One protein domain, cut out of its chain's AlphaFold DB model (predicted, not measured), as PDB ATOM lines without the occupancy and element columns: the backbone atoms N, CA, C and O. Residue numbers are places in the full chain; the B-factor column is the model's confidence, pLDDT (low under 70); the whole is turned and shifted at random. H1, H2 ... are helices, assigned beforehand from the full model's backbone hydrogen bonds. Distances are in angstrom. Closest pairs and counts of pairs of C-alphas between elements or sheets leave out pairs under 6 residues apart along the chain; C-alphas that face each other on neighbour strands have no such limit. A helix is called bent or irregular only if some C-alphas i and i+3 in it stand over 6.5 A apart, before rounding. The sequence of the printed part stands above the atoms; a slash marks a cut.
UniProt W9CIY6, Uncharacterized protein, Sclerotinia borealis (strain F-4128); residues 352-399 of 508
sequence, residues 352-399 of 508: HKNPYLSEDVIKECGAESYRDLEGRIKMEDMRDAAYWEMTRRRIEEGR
ATOM      1  N   HIS A 352      30.256  -6.177  22.990       42.81
ATOM      2  CA  HIS A 352      29.925  -7.588  22.944       42.81
ATOM      3  C   HIS A 352      30.830  -8.273  23.977       42.81
ATOM      4  O   HIS A 352      31.812  -8.927  23.651       42.81
ATOM      5  N   LYS A 353      30.552  -8.054  25.266       43.66
ATOM      6  CA  LYS A 353      31.065  -8.902  26.327       43.66
ATOM      7  C   LYS A 353      30.325 -10.201  26.122       43.66
ATOM      8  O   LYS A 353      29.183 -10.339  26.547       43.66
ATOM      9  N   ASN A 354      30.931 -11.100  25.360       46.53
ATOM     10  CA  ASN A 354      30.507 -12.476  25.365       46.53
ATOM     11  C   ASN A 354      30.681 -12.953  26.820       46.53
ATOM     12  O   ASN A 354      31.815 -12.988  27.292       46.53
ATOM     13  N   PRO A 355      29.603 -13.221  27.580       56.03
ATOM     14  CA  PRO A 355      29.708 -13.467  29.020       56.03
ATOM     15  C   PRO A 355      30.408 -14.797  29.355       56.03
ATOM     16  O   PRO A 355      30.534 -15.145  30.528       56.03
ATOM     17  N   TYR A 356      30.836 -15.550  28.338       59.25
ATOM     18  CA  TYR A 356      31.249 -16.941  28.467       59.25
ATOM     19  C   TYR A 356      32.761 -17.181  28.415       59.25
ATOM     20  O   TYR A 356      33.176 -18.244  28.858       59.25
ATOM     21  N   LEU A 357      33.571 -16.232  27.930       65.25
ATOM     22  CA  LEU A 357      35.035 -16.369  27.924       65.25
ATOM     23  C   LEU A 357      35.648 -15.466  28.995       65.25
ATOM     24  O   LEU A 357      35.396 -14.258  29.001       65.25
ATOM     25  N   SER A 358      36.419 -16.042  29.918       74.50
ATOM     26  CA  SER A 358      37.198 -15.249  30.874       74.50
ATOM     27  C   SER A 358      38.298 -14.468  30.173       74.50
ATOM     28  O   SER A 358      38.787 -14.823  29.101       74.50
ATOM     29  N   GLU A 359      38.718 -13.395  30.832       76.19
ATOM     30  CA  GLU A 359      39.856 -12.591  30.399       76.19
ATOM     31  C   GLU A 359      41.149 -13.422  30.310       76.19
ATOM     32  O   GLU A 359      41.991 -13.159  29.456       76.19
ATOM     33  N   ASP A 360      41.270 -14.462  31.137       73.06
ATOM     34  CA  ASP A 360      42.421 -15.363  31.156       73.06
ATOM     35  C   ASP A 360      42.474 -16.244  29.902       73.06
ATOM     36  O   ASP A 360      43.532 -16.359  29.288       73.06
ATOM     37  N   VAL A 361      41.333 -16.780  29.449       73.19
ATOM     38  CA  VAL A 361      41.258 -17.569  28.203       73.19
ATOM     39  C   VAL A 361      41.519 -16.693  26.975       73.19
ATOM     40  O   VAL A 361      42.169 -17.126  26.022       73.19
ATOM     41  N   ILE A 362      41.070 -15.434  27.000       75.38
ATOM     42  CA  ILE A 362      41.348 -14.465  25.931       75.38
ATOM     43  C   ILE A 362      42.859 -14.186  25.838       75.38
ATOM     44  O   ILE A 362      43.421 -14.218  24.740       75.38
ATOM     45  N   LYS A 363      43.528 -14.004  26.986       83.88
ATOM     46  CA  LYS A 363      44.986 -13.806  27.067       83.88
ATOM     47  C   LYS A 363      45.771 -15.054  26.672       83.88
ATOM     48  O   LYS A 363      46.776 -14.933  25.975       83.88
ATOM     49  N   GLU A 364      45.307 -16.242  27.054       78.88
ATOM     50  CA  GLU A 364      45.915 -17.522  26.665       78.88
ATOM     51  C   GLU A 364      45.868 -17.730  25.141       78.88
ATOM     52  O   GLU A 364      46.814 -18.242  24.548       78.88
ATOM     53  N   CYS A 365      44.823 -17.222  24.482       72.69
ATOM     54  CA  CYS A 365      44.709 -17.187  23.022       72.69
ATOM     55  C   CYS A 365      45.528 -16.061  22.351       72.69
ATOM     56  O   CYS A 365      45.425 -15.866  21.138       72.69
ATOM     57  N   GLY A 366      46.328 -15.303  23.109       82.44
ATOM     58  CA  GLY A 366      47.172 -14.221  22.593       82.44
ATOM     59  C   GLY A 366      46.409 -12.954  22.188       82.44
ATOM     60  O   GLY A 366      46.900 -12.184  21.359       82.44
ATOM     61  N   ALA A 367      45.210 -12.739  22.732       81.06
ATOM     62  CA  ALA A 367      44.407 -11.542  22.506       81.06
ATOM     63  C   ALA A 367      44.286 -10.688  23.772       81.06
ATOM     64  O   ALA A 367      44.301 -11.195  24.890       81.06
ATOM     65  N   GLU A 368      44.128  -9.377  23.592       79.94
ATOM     66  CA  GLU A 368      43.855  -8.449  24.697       79.94
ATOM     67  C   GLU A 368      42.349  -8.319  24.954       79.94
ATOM     68  O   GLU A 368      41.917  -8.055  26.076       79.94
ATOM     69  N   SER A 369      41.529  -8.541  23.926       81.12
ATOM     70  CA  SER A 369      40.075  -8.481  24.015       81.12
ATOM     71  C   SER A 369      39.392  -9.510  23.112       81.12
ATOM     72  O   SER A 369      39.960  -9.989  22.133       81.12
ATOM     73  N   TYR A 370      38.118  -9.814  23.392       71.75
ATOM     74  CA  TYR A 370      37.296 -10.693  22.543       71.75
ATOM     75  C   TYR A 370      37.245 -10.222  21.081       71.75
ATOM     76  O   TYR A 370      37.214 -11.029  20.156       71.75
ATOM     77  N   ARG A 371      37.303  -8.904  20.865       76.94
ATOM     78  CA  ARG A 371      37.308  -8.305  19.530       76.94
ATOM     79  C   ARG A 371      38.570  -8.655  18.739       76.94
ATOM     80  O   ARG A 371      38.497  -8.762  17.523       76.94
ATOM     81  N   ASP A 372      39.698  -8.869  19.411       78.06
ATOM     82  CA  ASP A 372      40.946  -9.267  18.748       78.06
ATOM     83  C   ASP A 372      40.932 -10.747  18.344       78.06
ATOM     84  O   ASP A 372      41.701 -11.156  17.471       78.06
ATOM     85  N   LEU A 373      40.049 -11.546  18.953       74.62
ATOM     86  CA  LEU A 373      39.803 -12.941  18.583       74.62
ATOM     87  C   LEU A 373      38.831 -13.062  17.403       74.62
ATOM     88  O   LEU A 373      38.985 -13.979  16.589       74.62
ATOM     89  N   GLU A 374      37.875 -12.132  17.273       69.38
ATOM     90  CA  GLU A 374      36.950 -12.053  16.135       69.38
ATOM     91  C   GLU A 374      37.725 -11.841  14.819       69.38
ATOM     92  O   GLU A 374      38.129 -10.737  14.465       69.38
ATOM     93  N   GLY A 375      37.944 -12.932  14.078       68.50
ATOM     94  CA  GLY A 375      38.644 -12.942  12.789       68.50
ATOM     95  C   GLY A 375      40.034 -13.585  12.811       68.50
ATOM     96  O   GLY A 375      40.551 -13.915  11.745       68.50
ATOM     97  N   ARG A 376      40.620 -13.826  13.994       70.00
ATOM     98  CA  ARG A 376      41.861 -14.616  14.144       70.00
ATOM     99  C   ARG A 376      41.585 -16.086  14.426       70.00
ATOM    100  O   ARG A 376      42.340 -16.949  13.989       70.00
ATOM    101  N   ILE A 377      40.497 -16.358  15.137       68.56
ATOM    102  CA  ILE A 377      40.071 -17.702  15.516       68.56
ATOM    103  C   ILE A 377      38.732 -17.992  14.837       68.56
ATOM    104  O   ILE A 377      37.890 -17.101  14.689       68.56
ATOM    105  N   LYS A 378      38.525 -19.233  14.379       76.88
ATOM    106  CA  LYS A 378      37.236 -19.622  13.801       76.88
ATOM    107  C   LYS A 378      36.155 -19.521  14.879       76.88
ATOM    108  O   LYS A 378      36.366 -19.881  16.032       76.88
ATOM    109  N   MET A 379      34.961 -19.078  14.490       63.56
ATOM    110  CA  MET A 379      33.818 -18.979  15.412       63.56
ATOM    111  C   MET A 379      33.450 -20.330  16.054       63.56
ATOM    112  O   MET A 379      32.861 -20.332  17.130       63.56
ATOM    113  N   GLU A 380      33.774 -21.452  15.400       66.12
ATOM    114  CA  GLU A 380      33.646 -22.813  15.946       66.12
ATOM    115  C   GLU A 380      34.524 -22.990  17.194       66.12
ATOM    116  O   GLU A 380      34.005 -23.253  18.272       66.12
ATOM    117  N   ASP A 381      35.822 -22.709  17.077       73.00
ATOM    118  CA  ASP A 381      36.792 -22.887  18.162       73.00
ATOM    119  C   ASP A 381      36.479 -21.961  19.352       73.00
ATOM    120  O   ASP A 381      36.653 -22.337  20.508       73.00
ATOM    121  N   MET A 382      35.939 -20.761  19.093       70.81
ATOM    122  CA  MET A 382      35.460 -19.870  20.159       70.81
ATOM    123  C   MET A 382      34.217 -20.406  20.879       70.81
ATOM    124  O   MET A 382      34.064 -20.185  22.082       70.81
ATOM    125  N   ARG A 383      33.310 -21.088  20.165       71.88
ATOM    126  CA  ARG A 383      32.155 -21.756  20.784       71.88
ATOM    127  C   ARG A 383      32.611 -22.934  21.635       71.88
ATOM    128  O   ARG A 383      32.123 -23.079  22.754       71.88
ATOM    129  N   ASP A 384      33.570 -23.707  21.140       71.12
ATOM    130  CA  ASP A 384      34.127 -24.848  21.859       71.12
ATOM    131  C   ASP A 384      34.891 -24.397  23.110       71.12
ATOM    132  O   ASP A 384      34.686 -24.957  24.184       71.12
ATOM    133  N   ALA A 385      35.686 -23.328  23.021       71.81
ATOM    134  CA  ALA A 385      36.355 -22.726  24.175       71.81
ATOM    135  C   ALA A 385      35.352 -22.236  25.235       71.81
ATOM    136  O   ALA A 385      35.500 -22.536  26.421       71.81
ATOM    137  N   ALA A 386      34.280 -21.555  24.814       72.69
ATOM    138  CA  ALA A 386      33.224 -21.101  25.719       72.69
ATOM    139  C   ALA A 386      32.480 -22.279  26.377       72.69
ATOM    140  O   ALA A 386      32.158 -22.235  27.566       72.69
ATOM    141  N   TYR A 387      32.235 -23.354  25.625       69.88
ATOM    142  CA  TYR A 387      31.633 -24.583  26.137       69.88
ATOM    143  C   TYR A 387      32.535 -25.282  27.165       69.88
ATOM    144  O   TYR A 387      32.067 -25.692  28.235       69.88
ATOM    145  N   TRP A 388      33.837 -25.374  26.884       71.56
ATOM    146  CA  TRP A 388      34.829 -25.921  27.808       71.56
ATOM    147  C   TRP A 388      34.912 -25.122  29.105       71.56
ATOM    148  O   TRP A 388      34.930 -25.709  30.190       71.56
ATOM    149  N   GLU A 389      34.903 -23.794  29.019       75.12
ATOM    150  CA  GLU A 389      34.977 -22.931  30.194       75.12
ATOM    151  C   GLU A 389      33.715 -23.026  31.067       75.12
ATOM    152  O   GLU A 389      33.806 -23.170  32.290       75.12
ATOM    153  N   MET A 390      32.531 -23.055  30.448       70.75
ATOM    154  CA  MET A 390      31.262 -23.297  31.146       70.75
ATOM    155  C   MET A 390      31.242 -24.654  31.863       70.75
ATOM    156  O   MET A 390      30.774 -24.760  33.000       70.75
ATOM    157  N   THR A 391      31.768 -25.693  31.214       68.12
ATOM    158  CA  THR A 391      31.825 -27.047  31.776       68.12
ATOM    159  C   THR A 391      32.788 -27.108  32.963       68.12
ATOM    160  O   THR A 391      32.443 -27.661  34.008       68.12
ATOM    161  N   ARG A 392      33.963 -26.470  32.852       72.31
ATOM    162  CA  ARG A 392      34.944 -26.370  33.943       72.31
ATOM    163  C   ARG A 392      34.359 -25.660  35.166       72.31
ATOM    164  O   ARG A 392      34.424 -26.217  36.261       72.31
ATOM    165  N   ARG A 393      33.708 -24.501  34.986       72.44
ATOM    166  CA  ARG A 393      33.069 -23.762  36.094       72.44
ATOM    167  C   ARG A 393      31.992 -24.582  36.793       72.44
ATOM    168  O   ARG A 393      31.971 -24.624  38.015       72.44
ATOM    169  N   ARG A 394      31.145 -25.310  36.054       70.75
ATOM    170  CA  ARG A 394      30.140 -26.202  36.665       70.75
ATOM    171  C   ARG A 394      30.770 -27.306  37.516       70.75
ATOM    172  O   ARG A 394      30.249 -27.624  38.584       70.75
ATOM    173  N   ILE A 395      31.883 -27.888  37.065       69.69
ATOM    174  CA  ILE A 395      32.605 -28.923  37.817       69.69
ATOM    175  C   ILE A 395      33.232 -28.329  39.088       69.69
ATOM    176  O   ILE A 395      33.143 -28.934  40.159       69.69
ATOM    177  N   GLU A 396      33.833 -27.143  39.001       71.25
ATOM    178  CA  GLU A 396      34.431 -26.444  40.147       71.25
ATOM    179  C   GLU A 396      33.374 -25.978  41.163       71.25
ATOM    180  O   GLU A 396      33.508 -26.223  42.366       71.25
ATOM    181  N   GLU A 397      32.264 -25.404  40.693       68.50
ATOM    182  CA  GLU A 397      31.118 -25.021  41.523       68.50
ATOM    183  C   GLU A 397      30.493 -26.240  42.215       68.50
ATOM    184  O   GLU A 397      30.186 -26.180  43.409       68.50
ATOM    185  N   GLY A 398      30.386 -27.376  41.518       64.62
ATOM    186  CA  GLY A 398      29.930 -28.645  42.091       64.62
ATOM    187  C   GLY A 398      30.852 -29.182  43.191       64.62
ATOM    188  O   GLY A 398      30.374 -29.706  44.197       64.62
ATOM    189  N   ARG A 399      32.173 -29.002  43.059       55.69
ATOM    190  CA  ARG A 399      33.169 -29.444  44.055       55.69
ATOM    191  C   ARG A 399      33.245 -28.545  45.293       55.69
ATOM    192  O   ARG A 399      33.625 -29.026  46.361       55.69
TER     193      ARG A 399
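Overview. This is residues 352 to 399 of the 508 residues of an uncharacterized protein of Sclerotinia borealis (strain F-4128) (UniProt W9CIY6). One long helix, H3, runs along the longest axis: its first part, residues 379 to 390, belongs to a small head together with two short helices, H1 and H2, and the opening stretch of residues 352 to 358, and its last part, residues 391 to 399, sticks out from that head as an arm. The parts are loosely put together: no helix touches another, and the last residues of H3, 391 to 399, stand free. The printed part has 48 residues with three named helices, in the order H1, H2, H3 along the chain, and no named strand; its class is all helix, with 31 residues in the helices. It is only just compact, close to loose, with a radius of gyration of the C-alphas of 11.1 A. Its outline is elongated, 35 by 19 by 19 A, and the free end of H3 adds to the length.

Along the chain. The printed part begins at His 352, whose C-alpha is at (29.925, -7.588, 22.944), and residues 352 to 358 come before the first named helix. H1 holds residues 359 to 364, Glu 359 to Glu 364, and measures 8.7 A from first to last C-alpha. It runs from C-alpha 359 at (39.856, -12.591, 30.399) to C-alpha 364 at (45.915, -17.522, 26.665), with x rising while y and z fall. Five residues then lead to H2, residues 370 to 373, Tyr 370 to Leu 373, which has four residues and begins with C-alpha 370 at (37.296, -10.693, 22.543). Another five residues lead to H3, residues 379 to 399, Met 379 to Arg 399. H3 is the longest helix, with 21 residues and 30.5 A from first to last C-alpha. Its C-alphas start at (33.818, -18.979, 15.412) and end at (33.169, -29.444, 44.055), a course that runs mostly along z. No helix is bent or irregular.

Arrangement. H1 and H2 are close but not clearly touching, with 2 pairs of C-alphas within 8 A. Their closest C-alphas are those of Ile 362 and Tyr 370, 6.5 A apart, and their centres are 10.4 A apart. H1 and H3 are near each other: no pair of their C-alphas is within 8 A, but 5 pairs are within 10 A. H2 and H3 follow each other in the chain and are only just apart, their closest C-alphas 8.3 A from each other. No two of the helices form a hairpin. In the backbones of H1 and H3 every O i to N i+4 pair is within hydrogen-bond range. H2, with four residues, is too short for such a pair, and its one O i to N i+3 pair is within range.

Size, cuts and confidence. The C-alphas farthest apart are those of Gly 375, in the link from H2 to H3, and Arg 399, the last printed residue, at 35.8 A. The first and last printed C-alphas, of His 352 and Arg 399, are 30.6 A apart. Without residues 391 to 399, the body has 39 residues, spans 21 by 19 by 18 A and has a radius of gyration of 8.8 A, 1.00 times that of a compact globule of as many residues. The links from H1 to H2 and from H2 to H3 are both tight, no link is long, and the printed part has no cut. The full chain has 508 residues. The mean pLDDT of the printed part is 70.0, with means of 77 in H1, 75 in H2 and 70 in H3. Confidence is under 70 at 17 residues of the model's printed part, among them residues 352 to 357, residues 374 to 375 and residues 397 to 399.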